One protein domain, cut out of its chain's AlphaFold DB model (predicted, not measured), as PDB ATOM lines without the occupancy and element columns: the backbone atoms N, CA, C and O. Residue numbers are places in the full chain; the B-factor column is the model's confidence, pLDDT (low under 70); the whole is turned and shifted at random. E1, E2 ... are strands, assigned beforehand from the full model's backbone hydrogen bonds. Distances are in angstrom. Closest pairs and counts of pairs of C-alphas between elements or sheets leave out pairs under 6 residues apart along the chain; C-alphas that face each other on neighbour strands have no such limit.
ATOM      1  N   ASN A  27     263.646 207.368 271.594       75.88
ATOM      2  CA  ASN A  27     262.307 207.405 271.035       75.88
ATOM      3  C   ASN A  27     262.359 208.263 269.771       75.88
ATOM      4  O   ASN A  27     262.725 209.440 269.810       75.88
ATOM      5  N   LYS A  28     262.041 207.653 268.629       84.06
ATOM      6  CA  LYS A  28     261.980 208.359 267.353       84.06
ATOM      7  C   LYS A  28     260.942 209.473 267.473       84.06
ATOM      8  O   LYS A  28     259.845 209.228 267.971       84.06
ATOM      9  N   ILE A  29     261.280 210.674 267.002       88.50
ATOM     10  CA  ILE A  29     260.336 211.799 266.958       88.50
ATOM     11  C   ILE A  29     259.061 211.336 266.246       88.50
ATOM     12  O   ILE A  29     259.108 210.853 265.109       88.50
ATOM     13  N   THR A  30     257.924 211.469 266.926       89.38
ATOM     14  CA  THR A  30     256.624 211.117 266.362       89.38
ATOM     15  C   THR A  30     256.160 212.226 265.434       89.38
ATOM     16  O   THR A  30     256.039 213.388 265.821       89.38
ATOM     17  N   LYS A  31     255.880 211.862 264.186       91.75
ATOM     18  CA  LYS A  31     255.305 212.777 263.208       91.75
ATOM     19  C   LYS A  31     253.835 213.025 263.550       91.75
ATOM     20  O   LYS A  31     253.029 212.110 263.417       91.75
ATOM     21  N   VAL A  32     253.500 214.251 263.947       93.12
ATOM     22  CA  VAL A  32     252.106 214.674 264.188       93.12
ATOM     23  C   VAL A  32     251.466 215.152 262.887       93.12
ATOM     24  O   VAL A  32     250.436 214.636 262.469       93.12
ATOM     25  N   PHE A  33     252.136 216.074 262.197       95.94
ATOM     26  CA  PHE A  33     251.731 216.587 260.893       95.94
ATOM     27  C   PHE A  33     252.913 216.598 259.927       95.94
ATOM     28  O   PHE A  33     254.077 216.548 260.331       95.94
ATOM     29  N   SER A  34     252.612 216.659 258.637       95.75
ATOM     30  CA  SER A  34     253.592 216.815 257.571       95.75
ATOM     31  C   SER A  34     252.961 217.486 256.368       95.75
ATOM     32  O   SER A  34     251.954 216.997 255.867       95.75
ATOM     33  N   TRP A  35     253.618 218.524 255.863       96.31
ATOM     34  CA  TRP A  35     253.235 219.217 254.641       96.31
ATOM     35  C   TRP A  35     254.320 219.032 253.593       96.31
ATOM     36  O   TRP A  35     255.502 219.199 253.888       96.31
ATOM     37  N   LYS A  36     253.915 218.727 252.358       95.75
ATOM     38  CA  LYS A  36     254.787 218.942 251.196       95.75
ATOM     39  C   LYS A  36     254.797 220.425 250.824       95.75
ATOM     40  O   LYS A  36     255.850 220.989 250.562       95.75
ATOM     41  N   GLN A  37     253.612 221.030 250.840       96.12
ATOM     42  CA  GLN A  37     253.371 222.455 250.668       96.12
ATOM     43  C   GLN A  37     252.199 222.880 251.559       96.12
ATOM     44  O   GLN A  37     251.358 222.053 251.925       96.12
ATOM     45  N   ILE A  38     252.162 224.161 251.924       97.56
ATOM     46  CA  ILE A  38     251.089 224.732 252.739       97.56
ATOM     47  C   ILE A  38     249.844 224.955 251.883       97.56
ATOM     48  O   ILE A  38     249.929 225.307 250.710       97.56
ATOM     49  N   SER A  39     248.677 224.752 252.477       97.88
ATOM     50  CA  SER A  39     247.375 225.062 251.891       97.88
ATOM     51  C   SER A  39     246.499 225.729 252.942       97.88
ATOM     52  O   SER A  39     246.748 225.580 254.142       97.88
ATOM     53  N   TYR A  40     245.480 226.465 252.504       98.19
ATOM     54  CA  TYR A  40     244.593 227.206 253.402       98.19
ATOM     55  C   TYR A  40     243.129 226.807 253.229       98.19
ATOM     56  O   TYR A  40     242.681 226.486 252.131       98.19
ATOM     57  N   ASP A  41     242.383 226.875 254.327       96.75
ATOM     58  CA  ASP A  41     240.923 226.914 254.356       96.75
ATOM     59  C   ASP A  41     240.519 228.286 254.907       96.75
ATOM     60  O   ASP A  41     240.691 228.584 256.094       96.75
ATOM     61  N   ILE A  42     240.032 229.150 254.018       95.44
ATOM     62  CA  ILE A  42     239.641 230.519 254.349       95.44
ATOM     63  C   ILE A  42     238.149 230.641 254.078       95.44
ATOM     64  O   ILE A  42     237.718 230.723 252.932       95.44
ATOM     65  N   LYS A  43     237.360 230.665 255.158       91.94
ATOM     66  CA  LYS A  43     235.886 230.723 255.111       91.94
ATOM     67  C   LYS A  43     235.256 229.543 254.348       91.94
ATOM     68  O   LYS A  43     234.254 229.732 253.671       91.94
ATOM     69  N   GLY A  44     235.834 228.343 254.435       91.75
ATOM     70  CA  GLY A  44     235.349 227.161 253.714       91.75
ATOM     71  C   GLY A  44     235.866 227.055 252.278       91.75
ATOM     72  O   GLY A  44     235.662 226.027 251.636       91.75
ATOM     73  N   VAL A  45     236.568 228.075 251.772       92.94
ATOM     74  CA  VAL A  45     237.213 228.016 250.460       92.94
ATOM     75  C   VAL A  45     238.619 227.450 250.604       92.94
ATOM     76  O   VAL A  45     239.445 227.979 251.354       92.94
ATOM     77  N   LEU A  46     238.893 226.379 249.861       95.44
ATOM     78  CA  LEU A  46     240.185 225.702 249.860       95.44
ATOM     79  C   LEU A  46     241.141 226.327 248.837       95.44
ATOM     80  O   LEU A  46     240.850 226.383 247.641       95.44
ATOM     81  N   TYR A  47     242.314 226.724 249.320       96.56
ATOM     82  CA  TYR A  47     243.441 227.215 248.532       96.56
ATOM     83  C   TYR A  47     244.529 226.144 248.550       96.56
ATOM     84  O   TYR A  47     245.334 226.064 249.480       96.56
ATOM     85  N   LEU A  48     244.486 225.259 247.553       96.19
ATOM     86  CA  LEU A  48     245.366 224.090 247.454       96.19
ATOM     87  C   LEU A  48     246.582 224.324 246.552       96.19
ATOM     88  O   LEU A  48     247.533 223.552 246.613       96.19
ATOM     89  N   ASN A  49     246.533 225.365 245.727       95.44
ATOM     90  CA  ASN A  49     247.527 225.754 244.737       95.44
ATOM     91  C   ASN A  49     247.523 227.277 244.566       95.44
ATOM     92  O   ASN A  49     246.626 227.954 245.075       95.44
ATOM     93  N   ASP A  50     248.517 227.795 243.846       95.06
ATOM     94  CA  ASP A  50     248.650 229.218 243.542       95.06
ATOM     95  C   ASP A  50     247.324 229.809 243.053       95.06
ATOM     96  O   ASP A  50     246.605 229.221 242.243       95.06
ATOM     97  N   THR A  51     246.961 230.963 243.604       93.31
ATOM     98  CA  THR A  51     245.707 231.637 243.289       93.31
ATOM     99  C   THR A  51     245.958 233.131 243.188       93.31
ATOM    100  O   THR A  51     246.502 233.749 244.104       93.31
ATOM    101  N   GLN A  52     245.527 233.712 242.074       91.50
ATOM    102  CA  GLN A  52     245.703 235.131 241.781       91.50
ATOM    103  C   GLN A  52     244.879 236.025 242.714       91.50
ATOM    104  O   GLN A  52     245.365 237.048 243.172       91.50
ATOM    105  N   TYR A  53     243.665 235.606 243.069       90.00
ATOM    106  CA  TYR A  53     242.685 236.425 243.780       90.00
ATOM    107  C   TYR A  53     242.110 235.728 245.020       90.00
ATOM    108  O   TYR A  53     242.010 234.499 245.090       90.00
ATOM    109  N   GLU A  54     241.673 236.519 246.003       89.62
ATOM    110  CA  GLU A  54     240.847 236.001 247.099       89.62
ATOM    111  C   GLU A  54     239.500 235.553 246.521       89.62
ATOM    112  O   GLU A  54     238.771 236.344 245.921       89.62
ATOM    113  N   ARG A  55     239.170 234.273 246.689       84.25
ATOM    114  CA  ARG A  55     237.933 233.699 246.175       84.25
ATOM    115  C   ARG A  55     236.737 234.104 247.043       84.25
ATOM    116  O   ARG A  55     236.722 233.848 248.247       84.25
ATOM    117  N   SER A  56     235.717 234.684 246.418       79.31
ATOM    118  CA  SER A  56     234.368 234.894 246.953       79.31
ATOM    119  C   SER A  56     233.317 234.275 246.018       79.31
ATOM    120  O   SER A  56     233.565 234.145 244.816       79.31
ATOM    121  N   GLU A  57     232.153 233.887 246.552       72.06
ATOM    122  CA  GLU A  57     231.068 233.263 245.768       72.06
ATOM    123  C   GLU A  57     230.505 234.170 244.660       72.06
ATOM    124  O   GLU A  57     229.911 233.676 243.708       72.06
ATOM    125  N   SER A  58     230.689 235.491 244.760       74.44
ATOM    126  CA  SER A  58     230.075 236.477 243.854       74.44
ATOM    127  C   SER A  58     231.087 237.240 242.996       74.44
ATOM    128  O   SER A  58     230.726 238.211 242.335       74.44
ATOM    129  N   SER A  59     232.360 236.846 243.019       73.44
ATOM    130  CA  SER A  59     233.406 237.525 242.254       73.44
ATOM    131  C   SER A  59     233.581 236.883 240.878       73.44
ATOM    132  O   SER A  59     233.693 235.666 240.754       73.44
ATOM    133  N   ILE A  60     233.634 237.727 239.848       77.12
ATOM    134  CA  ILE A  60     234.055 237.360 238.493       77.12
ATOM    135  C   ILE A  60     235.563 237.582 238.419       77.12
ATOM    136  O   ILE A  60     236.051 238.623 238.860       77.12
ATOM    137  N   TYR A  61     236.288 236.618 237.861       72.88
ATOM    138  CA  TYR A  61     237.735 236.690 237.735       72.88
ATOM    139  C   TYR A  61     238.147 236.625 236.279       72.88
ATOM    140  O   TYR A  61     237.574 235.866 235.497       72.88
ATOM    141  N   PHE A  62     239.156 237.412 235.941       77.69
ATOM    142  CA  PHE A  62     239.763 237.418 234.625       77.69
ATOM    143  C   PHE A  62     241.128 236.759 234.736       77.69
ATOM    144  O   PHE A  62     241.888 237.068 235.653       77.69
ATOM    145  N   ASP A  63     241.405 235.835 233.822       72.19
ATOM    146  CA  ASP A  63     242.664 235.102 233.788       72.19
ATOM    147  C   ASP A  63     243.715 235.996 233.119       72.19
ATOM    148  O   ASP A  63     243.876 236.008 231.897       72.19
ATOM    149  N   GLN A  64     244.340 236.851 233.925       81.31
ATOM    150  CA  GLN A  64     245.426 237.730 233.506       81.31
ATOM    151  C   GLN A  64     246.691 237.315 234.243       81.31
ATOM    152  O   GLN A  64     246.651 237.023 235.434       81.31
ATOM    153  N   GLU A  65     247.827 237.295 233.557       84.19
ATOM    154  CA  GLU A  65     249.107 237.099 234.227       84.19
ATOM    155  C   GLU A  65     249.396 238.311 235.125       84.19
ATOM    156  O   GLU A  65     249.483 239.445 234.651       84.19
ATOM    157  N   LEU A  66     249.463 238.059 236.432       85.81
ATOM    158  CA  LEU A  66     249.728 239.060 237.460       85.81
ATOM    159  C   LEU A  66     251.156 238.920 237.975       85.81
ATOM    160  O   LEU A  66     251.697 237.807 238.025       85.81
ATOM    161  N   ASP A  67     251.722 240.033 238.431       90.75
ATOM    162  CA  ASP A  67     252.974 239.995 239.176       90.75
ATOM    163  C   ASP A  67     252.785 239.258 240.512       90.75
ATOM    164  O   ASP A  67     251.684 239.184 241.070       90.75
ATOM    165  N   ASP A  68     253.866 238.705 241.059       91.62
ATOM    166  CA  ASP A  68     253.829 238.013 242.346       91.62
ATOM    167  C   ASP A  68     253.289 238.918 243.460       91.62
ATOM    168  O   ASP A  68     252.596 238.426 244.351       91.62
ATOM    169  N   SER A  69     253.547 240.229 243.383       91.50
ATOM    170  CA  SER A  69     253.046 241.225 244.334       91.50
ATOM    171  C   SER A  69     251.524 241.340 244.400       91.50
ATOM    172  O   SER A  69     250.982 241.695 245.451       91.50
ATOM    173  N   GLU A  70     250.839 240.963 243.326       90.56
ATOM    174  CA  GLU A  70     249.386 241.035 243.190       90.56
ATOM    175  C   GLU A  70     248.706 239.690 243.470       90.56
ATOM    176  O   GLU A  70     247.511 239.646 243.773       90.56
ATOM    177  N   LYS A  71     249.453 238.578 243.414       93.56
ATOM    178  CA  LYS A  71     248.905 237.242 243.671       93.56
ATOM    179  C   LYS A  71     248.518 237.083 245.138       93.56
ATOM    180  O   LYS A  71     249.331 237.220 246.054       93.56
ATOM    181  N   TYR A  72     247.272 236.678 245.360       94.56
ATOM    182  CA  TYR A  72     246.735 236.412 246.692       94.56
ATOM    183  C   TYR A  72     247.459 235.270 247.421       94.56
ATOM    184  O   TYR A  72     247.755 235.368 248.615       94.56
ATOM    185  N   PHE A  73     247.752 234.181 246.711       96.88
ATOM    186  CA  PHE A  73     248.387 232.996 247.270       96.88
ATOM    187  C   PHE A  73     249.429 232.426 246.304       96.88
ATOM    188  O   PHE A  73     249.095 232.051 245.183       96.88
ATOM    189  N   ILE A  74     250.674 232.330 246.770       97.31
ATOM    190  CA  ILE A  74     251.788 231.670 246.082       97.31
ATOM    191  C   ILE A  74     252.293 230.580 247.017       97.31
ATOM    192  O   ILE A  74     252.959 230.842 248.022       97.31
ATOM    193  N   GLN A  75     251.949 229.338 246.724       96.50
ATOM    194  CA  GLN A  75     252.104 228.218 247.635       96.50
ATOM    195  C   GLN A  75     253.555 228.002 248.069       96.50
ATOM    196  O   GLN A  75     253.818 227.741 249.245       96.50
ATOM    197  N   TYR A  76     254.503 228.163 247.147       96.62
ATOM    198  CA  TYR A  76     255.930 228.004 247.430       96.62
ATOM    199  C   TYR A  76     256.470 229.033 248.441       96.62
ATOM    200  O   TYR A  76     257.371 228.726 249.217       96.62
ATOM    201  N   ASN A  77     255.875 230.226 248.494       97.00
ATOM    202  CA  ASN A  77     256.315 231.319 249.364       97.00
ATOM    203  C   ASN A  77     255.873 231.156 250.830       97.00
ATOM    204  O   ASN A  77     256.313 231.905 251.703       97.00
ATOM    205  N   ASN A  78     255.001 230.189 251.124       97.75
ATOM    206  CA  ASN A  78     254.396 230.015 252.441       97.75
ATOM    207  C   ASN A  78     255.238 229.086 253.323       97.75
ATOM    208  O   ASN A  78     255.022 227.876 253.366       97.75
ATOM    209  N   VAL A  79     256.185 229.673 254.057       97.19
ATOM    210  CA  VAL A  79     257.084 228.948 254.967       97.19
ATOM    211  C   VAL A  79     256.641 229.148 256.423       97.19
ATOM    212  O   VAL A  79     256.738 230.267 256.935       97.19
ATOM    213  N   PRO A  80     256.164 228.099 257.124       97.19
ATOM    214  CA  PRO A  80     255.792 228.210 258.529       97.19
ATOM    215  C   PRO A  80     257.034 228.302 259.427       97.19
ATOM    216  O   PRO A  80     258.028 227.616 259.189       97.19
ATOM    217  N   ILE A  81     256.987 229.148 260.461       96.75
ATOM    218  CA  ILE A  81     258.171 229.461 261.294       96.75
ATOM    219  C   ILE A  81     257.928 229.281 262.795       96.75
ATOM    220  O   ILE A  81     258.847 228.908 263.524       96.75
ATOM    221  N   GLY A  82     256.718 229.544 263.279       97.06
ATOM    222  CA  GLY A  82     256.372 229.419 264.693       97.06
ATOM    223  C   GLY A  82     255.190 228.485 264.897       97.06
ATOM    224  O   GLY A  82     254.202 228.569 264.165       97.06
ATOM    225  N   PHE A  83     255.299 227.640 265.918       97.75
ATOM    226  CA  PHE A  83     254.292 226.661 266.305       97.75
ATOM    227  C   PHE A  83     254.016 226.774 267.800       97.75
ATOM    228  O   PHE A  83     254.961 226.920 268.570       97.75
ATOM    229  N   GLU A  84     252.753 226.676 268.199       98.19
ATOM    230  CA  GLU A  84     252.361 226.597 269.609       98.19
ATOM    231  C   GLU A  84     251.151 225.676 269.757       98.19
ATOM    232  O   GLU A  84     250.177 225.801 269.015       98.19
ATOM    233  N   VAL A  85     251.213 224.739 270.699       97.50
ATOM    234  CA  VAL A  85     250.126 223.786 270.958       97.50
ATOM    235  C   VAL A  85     249.293 224.283 272.128       97.50
ATOM    236  O   VAL A  85     249.842 224.593 273.182       97.50
ATOM    237  N   TYR A  86     247.973 224.322 271.962       97.88
ATOM    238  CA  TYR A  86     247.050 224.649 273.041       97.88
ATOM    239  C   TYR A  86     245.677 224.019 272.797       97.88
ATOM    240  O   TYR A  86     245.067 224.217 271.742       97.88
ATOM    241  N   GLY A  87     245.197 223.249 273.776       96.75
ATOM    242  CA  GLY A  87     243.974 222.461 273.641       96.75
ATOM    243  C   GLY A  87     244.052 221.480 272.468       96.75
ATOM    244  O   GLY A  87     245.014 220.728 272.331       96.75
ATOM    245  N   ASP A  88     243.041 221.515 271.602       96.81
ATOM    246  CA  ASP A  88     242.932 220.706 270.386       96.81
ATOM    247  C   ASP A  88     243.560 221.377 269.151       96.81
ATOM    248  O   ASP A  88     243.360 220.920 268.023       96.81
ATOM    249  N   ARG A  89     244.317 222.466 269.332       97.44
ATOM    250  CA  ARG A  89     244.862 223.270 268.233       97.44
ATOM    251  C   ARG A  89     246.378 223.329 268.256       97.44
ATOM    252  O   ARG A  89     247.015 223.409 269.304       97.44
ATOM    253  N   VAL A  90     246.942 223.391 267.056       98.12
ATOM    254  CA  VAL A  90     248.315 223.839 266.831       98.12
ATOM    255  C   VAL A  90     248.249 225.159 266.085       98.12
ATOM    256  O   VAL A  90     247.805 225.203 264.939       98.12
ATOM    257  N   PHE A  91     248.666 226.235 266.743       98.56
ATOM    258  CA  PHE A  91     248.854 227.533 266.119       98.56
ATOM    259  C   PHE A  91     250.089 227.494 265.236       98.56
ATOM    260  O   PHE A  91     251.136 227.003 265.649       98.56
ATOM    261  N   VAL A  92     249.956 228.014 264.022       98.56
ATOM    262  CA  VAL A  92     251.000 228.024 263.001       98.56
ATOM    263  C   VAL A  92     251.108 229.431 262.451       98.56
ATOM    264  O   VAL A  92     250.122 230.023 262.012       98.56
ATOM    265  N   THR A  93     252.316 229.963 262.449       98.56
ATOM    266  CA  THR A  93     252.602 231.288 261.898       98.56
ATOM    267  C   THR A  93     253.364 231.185 260.592       98.56
ATOM    268  O   THR A  93     254.291 230.382 260.459       98.56
ATOM    269  N   VAL A  94     252.970 232.023 259.639       98.38
ATOM    270  CA  VAL A  94     253.593 232.177 258.323       98.38
ATOM    271  C   VAL A  94     253.896 233.672 258.142       98.38
ATOM    272  O   VAL A  94     253.028 234.438 257.716       98.38
ATOM    273  N   PRO A  95     255.078 234.150 258.562       97.56
ATOM    274  CA  PRO A  95     255.469 235.554 258.421       97.56
ATOM    275  C   PRO A  95     255.463 236.008 256.954       97.56
ATOM    276  O   PRO A  95     255.898 235.267 256.072       97.56
ATOM    277  N   ARG A  96     255.023 237.243 256.683       96.88
ATOM    278  CA  ARG A  96     254.954 237.808 255.326       96.88
ATOM    279  C   ARG A  96     256.317 238.315 254.840       96.88
ATOM    280  O   ARG A  96     256.577 239.516 254.833       96.88
ATOM    281  N   ARG A  97     257.187 237.372 254.462       95.12
ATOM    282  CA  ARG A  97     258.542 237.610 253.907       95.12
ATOM    283  C   ARG A  97     258.621 237.551 252.377       95.12
ATOM    284  O   ARG A  97     259.673 237.739 251.777       95.12
ATOM    285  N   ARG A  98     257.516 237.171 251.748       96.06
ATOM    286  CA  ARG A  98     257.323 237.049 250.304       96.06
ATOM    287  C   ARG A  98     255.864 237.382 250.001       96.06
ATOM    288  O   ARG A  98     255.029 237.377 250.908       96.06
ATOM    289  N   HIS A  99     255.550 237.659 248.745       96.31
ATOM    290  CA  HIS A  99     254.164 237.838 248.329       96.31
ATOM    291  C   HIS A  99     253.383 236.514 248.342       96.31
ATOM    292  O   HIS A  99     253.967 235.428 248.421       96.31
ATOM    293  N   GLY A 100     252.055 236.606 248.278       96.44
ATOM    294  CA  GLY A 100     251.186 235.434 248.214       96.44
ATOM    295  C   GLY A 100     251.025 234.679 249.534       96.44
ATOM    296  O   GLY A 100     250.942 233.450 249.521       96.44
ATOM    297  N   ILE A 101     251.003 235.380 250.673       97.62
ATOM    298  CA  ILE A 101     250.790 234.800 252.011       97.62
ATOM    299  C   ILE A 101     249.442 235.294 252.566       97.62
ATOM    300  O   ILE A 101     249.375 236.395 253.138       97.62
ATOM    301  N   PRO A 102     248.366 234.492 252.433       96.81
ATOM    302  CA  PRO A 102     247.006 234.915 252.769       96.81
ATOM    303  C   PRO A 102     246.833 235.328 254.234       96.81
ATOM    304  O   PRO A 102     246.213 236.348 254.545       96.81
ATOM    305  N   SER A 103     247.403 234.553 255.158       97.81
ATOM    306  CA  SER A 103     247.207 234.738 256.595       97.81
ATOM    307  C   SER A 103     248.468 234.390 257.371       97.81
ATOM    308  O   SER A 103     249.033 233.310 257.209       97.81
ATOM    309  N   THR A 104     248.895 235.306 258.242       98.31
ATOM    310  CA  THR A 104     250.156 235.162 258.976       98.31
ATOM    311  C   THR A 104     250.032 234.397 260.291       98.31
ATOM    312  O   THR A 104     250.997 233.766 260.712       98.31
ATOM    313  N   LEU A 105     248.844 234.379 260.902       98.56
ATOM    314  CA  LEU A 105     248.542 233.606 262.104       98.56
ATOM    315  C   LEU A 105     247.386 232.655 261.813       98.56
ATOM    316  O   LEU A 105     246.298 233.071 261.412       98.56
ATOM    317  N   ASN A 106     247.632 231.368 262.019       98.69
ATOM    318  CA  ASN A 106     246.723 230.300 261.645       98.69
ATOM    319  C   ASN A 106     246.651 229.239 262.738       98.69
ATOM    320  O   ASN A 106     247.431 229.251 263.690       98.69
ATOM    321  N   TYR A 107     245.741 228.288 262.575       98.31
ATOM    322  CA  TYR A 107     245.713 227.068 263.364       98.31
ATOM    323  C   TYR A 107     245.326 225.854 262.517       98.31
ATOM    324  O   TYR A 107     244.723 225.984 261.448       98.31
ATOM    325  N   VAL A 108     245.653 224.674 263.038       98.38
ATOM    326  CA  VAL A 108     245.157 223.368 262.583       98.38
ATOM    327  C   VAL A 108     244.635 222.580 263.781       98.38
ATOM    328  O   VAL A 108     245.031 222.854 264.915       98.38
ATOM    329  N   GLN A 109     243.735 221.625 263.547       97.19
ATOM    330  CA  GLN A 109     243.194 220.766 264.605       97.19
ATOM    331  C   GLN A 109     244.046 219.508 264.782       97.19
ATOM    332  O   GLN A 109     244.384 218.837 263.804       97.19
ATOM    333  N   LEU A 110     244.359 219.175 266.034       95.75
ATOM    334  CA  LEU A 110     244.927 217.886 266.419       95.75
ATOM    335  C   LEU A 110     243.950 216.751 266.085       95.75
ATOM    336  O   LEU A 110     242.737 216.926 266.129       95.75
ATOM    337  N   GLY A 111     244.487 215.588 265.706       92.69
ATOM    338  CA  GLY A 111     243.677 214.446 265.257       92.69
ATOM    339  C   GLY A 111     243.086 214.592 263.849       92.69
ATOM    340  O   GLY A 111     242.401 213.686 263.380       92.69
ATOM    341  N   GLY A 112     243.363 215.705 263.162       92.06
ATOM    342  CA  GLY A 112     243.012 215.905 261.761       92.06
ATOM    343  C   GLY A 112     243.859 215.072 260.784       92.06
ATOM    344  O   GLY A 112     244.648 214.211 261.187       92.06
ATOM    345  N   PRO A 113     243.728 215.331 259.470       95.25
ATOM    346  CA  PRO A 113     244.550 214.672 258.461       95.25
ATOM    347  C   PRO A 113     246.035 214.993 258.662       95.25
ATOM    348  O   PRO A 113     246.394 216.005 259.256       95.25
ATOM    349  N   SER A 114     246.912 214.155 258.105       95.12
ATOM    350  CA  SER A 114     248.365 214.321 258.261       95.12
ATOM    351  C   SER A 114     248.920 215.616 257.650       95.12
ATOM    352  O   SER A 114     249.924 216.123 258.139       95.12
ATOM    353  N   SER A 115     248.265 216.159 256.619       96.81
ATOM    354  CA  SER A 115     248.617 217.419 255.947       96.81
ATOM    355  C   SER A 115     247.410 218.368 255.957       96.81
ATOM    356  O   SER A 115     246.766 218.545 254.920       96.81
ATOM    357  N   PRO A 116     247.033 218.926 257.120       97.62
ATOM    358  CA  PRO A 116     245.823 219.730 257.252       97.62
ATOM    359  C   PRO A 116     245.987 221.114 256.615       97.62
ATOM    360  O   PRO A 116     247.085 221.667 256.568       97.62
ATOM    361  N   THR A 117     244.883 221.700 256.162       98.25
ATOM    362  CA  THR A 117     244.854 223.086 255.683       98.25
ATOM    363  C   THR A 117     244.918 224.062 256.860       98.25
ATOM    364  O   THR A 117     244.301 223.846 257.906       98.25
ATOM    365  N   LEU A 118     245.669 225.151 256.698       98.50
ATOM    366  CA  LEU A 118     245.768 226.220 257.686       98.50
ATOM    367  C   LEU A 118     244.486 227.057 257.703       98.50
ATOM    368  O   LEU A 118     244.005 227.492 256.656       98.50
ATOM    369  N   LYS A 119     243.966 227.333 258.901       98.31
ATOM    370  CA  LYS A 119     242.795 228.196 259.106       98.31
ATOM    371  C   LYS A 119     243.212 229.519 259.748       98.31
ATOM    372  O   LYS A 119     243.848 229.473 260.802       98.31
ATOM    373  N   PRO A 120     242.857 230.687 259.182       98.19
ATOM    374  CA  PRO A 120     243.199 231.979 259.773       98.19
ATOM    375  C   PRO A 120     242.640 232.156 261.188       98.19
ATOM    376  O   PRO A 120     241.458 231.897 261.429       98.19
ATOM    377  N   TYR A 121     243.467 232.651 262.110       97.88
ATOM    378  CA  TYR A 121     243.083 232.919 263.499       97.88
ATOM    379  C   TYR A 121     243.063 234.431 263.806       97.88
ATOM    380  O   TYR A 121     243.915 235.161 263.298       97.88
ATOM    381  N   PRO A 122     242.130 234.927 264.650       95.56
ATOM    382  CA  PRO A 122     240.995 234.203 265.241       95.56
ATOM    383  C   PRO A 122     239.884 233.902 264.234       95.56
ATOM    384  O   PRO A 122     239.080 233.000 264.441       95.56
ATOM    385  N   ASN A 123     239.849 234.650 263.135       93.56
ATOM    386  CA  ASN A 123     239.024 234.394 261.964       93.56
ATOM    387  C   ASN A 123     239.577 235.215 260.781       93.56
ATOM    388  O   ASN A 123     240.344 236.157 261.001       93.56
ATOM    389  N   PRO A 124     239.149 234.931 259.540       90.50
ATOM    390  CA  PRO A 124     239.660 235.602 258.343       90.50
ATOM    391  C   PRO A 124     239.480 237.125 258.290       90.50
ATOM    392  O   PRO A 124     240.153 237.786 257.508       90.50
ATOM    393  N   ARG A 125     238.546 237.706 259.057       90.50
ATOM    394  CA  ARG A 125     238.354 239.166 259.094       90.50
ATOM    395  C   ARG A 125     239.419 239.825 259.964       90.50
ATOM    396  O   ARG A 125     240.027 240.801 259.548       90.50
ATOM    397  N   TRP A 126     239.649 239.272 261.150       90.69
ATOM    398  CA  TRP A 126     240.620 239.799 262.107       90.69
ATOM    399  C   TRP A 126     242.064 239.444 261.740       90.69
ATOM    400  O   TRP A 126     242.963 240.238 262.001       90.69
ATOM    401  N   SER A 127     242.301 238.312 261.067       90.75
ATOM    402  CA  SER A 127     243.645 237.935 260.609       90.75
ATOM    403  C   SER A 127     244.238 238.933 259.605       90.75
ATOM    404  O   SER A 127     245.457 239.068 259.532       90.75
ATOM    405  N   LYS A 128     243.396 239.678 258.870       91.25
ATOM    406  CA  LYS A 128     243.828 240.754 257.960       91.25
ATOM    407  C   LYS A 128     244.442 241.954 258.690       91.25
ATOM    408  O   LYS A 128     245.176 242.709 258.066       91.25
ATOM    409  N   LEU A 129     244.183 242.120 259.990       94.06
ATOM    410  CA  LEU A 129     244.785 243.188 260.802       94.06
ATOM    411  C   LEU A 129     246.215 242.856 261.254       94.06
ATOM    412  O   LEU A 129     246.961 243.743 261.662       94.06
ATOM    413  N   LEU A 130     246.605 241.581 261.199       96.06
ATOM    414  CA  LEU A 130     247.965 241.146 261.499       96.06
ATOM    415  C   LEU A 130     248.800 241.270 260.229       96.06
ATOM    416  O   LEU A 130     248.431 240.701 259.203       96.06
ATOM    417  N   VAL A 131     249.920 241.993 260.290       96.19
ATOM    418  CA  VAL A 131     250.786 242.265 259.130       96.19
ATOM    419  C   VAL A 131     251.778 241.127 258.918       96.19
ATOM    420  O   VAL A 131     251.835 240.555 257.834       96.19
ATOM    421  N   SER A 132     252.536 240.758 259.944       97.56
ATOM    422  CA  SER A 132     253.468 239.634 259.877       97.56
ATOM    423  C   SER A 132     253.801 239.184 261.295       97.56
ATOM    424  O   SER A 132     254.314 239.961 262.100       97.56
ATOM    425  N   THR A 133     253.445 237.946 261.634       97.56
ATOM    426  CA  THR A 133     253.610 237.391 262.982       97.56
ATOM    427  C   THR A 133     254.608 236.254 263.000       97.56
ATOM    428  O   THR A 133     254.567 235.397 262.122       97.56
ATOM    429  N   TYR A 134     255.451 236.226 264.035       96.38
ATOM    430  CA  TYR A 134     256.529 235.250 264.195       96.38
ATOM    431  C   TYR A 134     256.230 234.163 265.221       96.38
ATOM    432  O   TYR A 134     255.528 233.225 264.911       96.38
ATOM    433  N   ARG A 135     256.790 234.202 266.431       96.75
ATOM    434  CA  ARG A 135     256.612 233.103 267.388       96.75
ATOM    435  C   ARG A 135     255.315 233.296 268.180       96.75
ATOM    436  O   ARG A 135     255.214 234.308 268.874       96.75
ATOM    437  N   PRO A 136     254.342 232.372 268.086       97.69
ATOM    438  CA  PRO A 136     253.217 232.344 269.005       97.69
ATOM    439  C   PRO A 136     253.643 231.757 270.354       97.69
ATOM    440  O   PRO A 136     254.560 230.938 270.417       97.69
ATOM    441  N   ARG A 137     252.966 232.163 271.429       98.19
ATOM    442  CA  ARG A 137     253.127 231.567 272.758       98.19
ATOM    443  C   ARG A 137     251.826 231.629 273.538       98.19
ATOM    444  O   ARG A 137     251.223 232.693 273.600       98.19
ATOM    445  N   VAL A 138     251.422 230.534 274.169       98.44
ATOM    446  CA  VAL A 138     250.340 230.548 275.154       98.44
ATOM    447  C   VAL A 138     250.936 230.632 276.554       98.44
ATOM    448  O   VAL A 138     251.926 229.967 276.868       98.44
ATOM    449  N   ASP A 139     250.382 231.518 277.379       98.12
ATOM    450  CA  ASP A 139     250.786 231.667 278.776       98.12
ATOM    451  C   ASP A 139     249.937 230.810 279.729       98.12
ATOM    452  O   ASP A 139     249.007 230.120 279.325       98.12
ATOM    453  N   SER A 140     250.258 230.852 281.024       97.75
ATOM    454  CA  SER A 140     249.532 230.113 282.066       97.75
ATOM    455  C   SER A 140     248.103 230.611 282.316       97.75
ATOM    456  O   SER A 140     247.404 230.038 283.143       97.75
ATOM    457  N   CYS A 141     247.700 231.712 281.680       98.12
ATOM    458  CA  CYS A 141     246.362 232.289 281.765       98.12
ATOM    459  C   CYS A 141     245.574 232.053 280.470       98.12
ATOM    460  O   CYS A 141     244.618 232.782 280.206       98.12
ATOM    461  N   ASP A 142     245.998 231.085 279.652       97.62
ATOM    462  CA  ASP A 142     245.336 230.680 278.414       97.62
ATOM    463  C   ASP A 142     245.261 231.791 277.353       97.62
ATOM    464  O   ASP A 142     244.406 231.786 276.462       97.62
ATOM    465  N   ARG A 143     246.178 232.765 277.419       98.00
ATOM    466  CA  ARG A 143     246.261 233.859 276.446       98.00
ATOM    467  C   ARG A 143     247.284 233.528 275.377       98.00
ATOM    468  O   ARG A 143     248.438 233.229 275.682       98.00
ATOM    469  N   LEU A 144     246.877 233.651 274.117       98.00
ATOM    470  CA  LEU A 144     247.780 233.556 272.976       98.00
ATOM    471  C   LEU A 144     248.466 234.903 272.722       98.00
ATOM    472  O   LEU A 144     247.827 235.882 272.339       98.00
ATOM    473  N   TRP A 145     249.783 234.916 272.869       97.81
ATOM    474  CA  TRP A 145     250.664 236.033 272.568       97.81
ATOM    475  C   TRP A 145     251.337 235.838 271.216       97.81
ATOM    476  O   TRP A 145     251.854 234.765 270.905       97.81
ATOM    477  N   VAL A 146     251.367 236.905 270.425       96.56
ATOM    478  CA  VAL A 146     252.114 236.984 269.168       96.56
ATOM    479  C   VAL A 146     252.741 238.363 269.048       96.56
ATOM    480  O   VAL A 146     252.162 239.359 269.479       96.56
ATOM    481  N   VAL A 147     253.907 238.433 268.413       95.81
ATOM    482  CA  VAL A 147     254.496 239.708 267.992       95.81
ATOM    483  C   VAL A 147     254.125 239.931 266.534       95.81
ATOM    484  O   VAL A 147     254.563 239.172 265.670       95.81
ATOM    485  N   ASN A 148     253.309 240.952 266.272       95.81
ATOM    486  CA  ASN A 148     253.075 241.473 264.927       95.81
ATOM    487  C   ASN A 148     254.136 242.535 264.629       95.81
ATOM    488  O   ASN A 148     254.196 243.538 265.335       95.81
ATOM    489  N   THR A 149     254.962 242.336 263.605       95.81
ATOM    490  CA  THR A 149     256.033 243.293 263.276       95.81
ATOM    491  C   THR A 149     255.506 244.595 262.691       95.81
ATOM    492  O   THR A 149     256.223 245.589 262.695       95.81
TER     493      THR A 149
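What this domain is: This is residues 27 to 149 of the 155 residues of the protein "L-dopachrome tautomerase yellow-f-like" of Galleria mellonella (UniProt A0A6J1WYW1). This is a model with little regular structure: a small antiparallel sheet, E3 E4 E5, and a separate short hairpin, E1 and E2, sit amid long loops. The 123 printed residues have five named strands, E1 to E5 along the chain, and no named helix; the class is all strand, with only 21 residues in named elements. The whole is compact, with a radius of gyration of the C-alphas of 15.0 A, and elongated, spanning 49 by 31 by 26 A.

Where its parts are: Find C-alpha 82 at (256.372, 229.419, 264.693), where E3, residues 82 to 86, begins its 13.4 A. E4, residues 89 to 93, runs 12.8 A; E5, residues 105 to 109, runs 14.1 A to C-alpha 109 at (243.194, 220.766, 264.605). Look earlier for E1, residues 40 to 42, 6.0 A, and E2, residues 45 to 47, 6.6 A.

How they stand to each other: E3, E4 and E5 form a meander, each strand the antiparallel neighbour of the one before; see N 84 and O 91, 3.0 A, and N 92 and O 106, 2.8 A. The hairpin E1 and E2 has N 47 and O 40 at 2.8 A. E1 and E5 are apart.

The domain as a whole: The C-alphas of Asn 27 and Ile 60, the two farthest apart, are 52.5 A apart. The links E2 to E3 and E4 to E5 are long. The printed part has no cut, and no printed residue is under 70 in pLDDT.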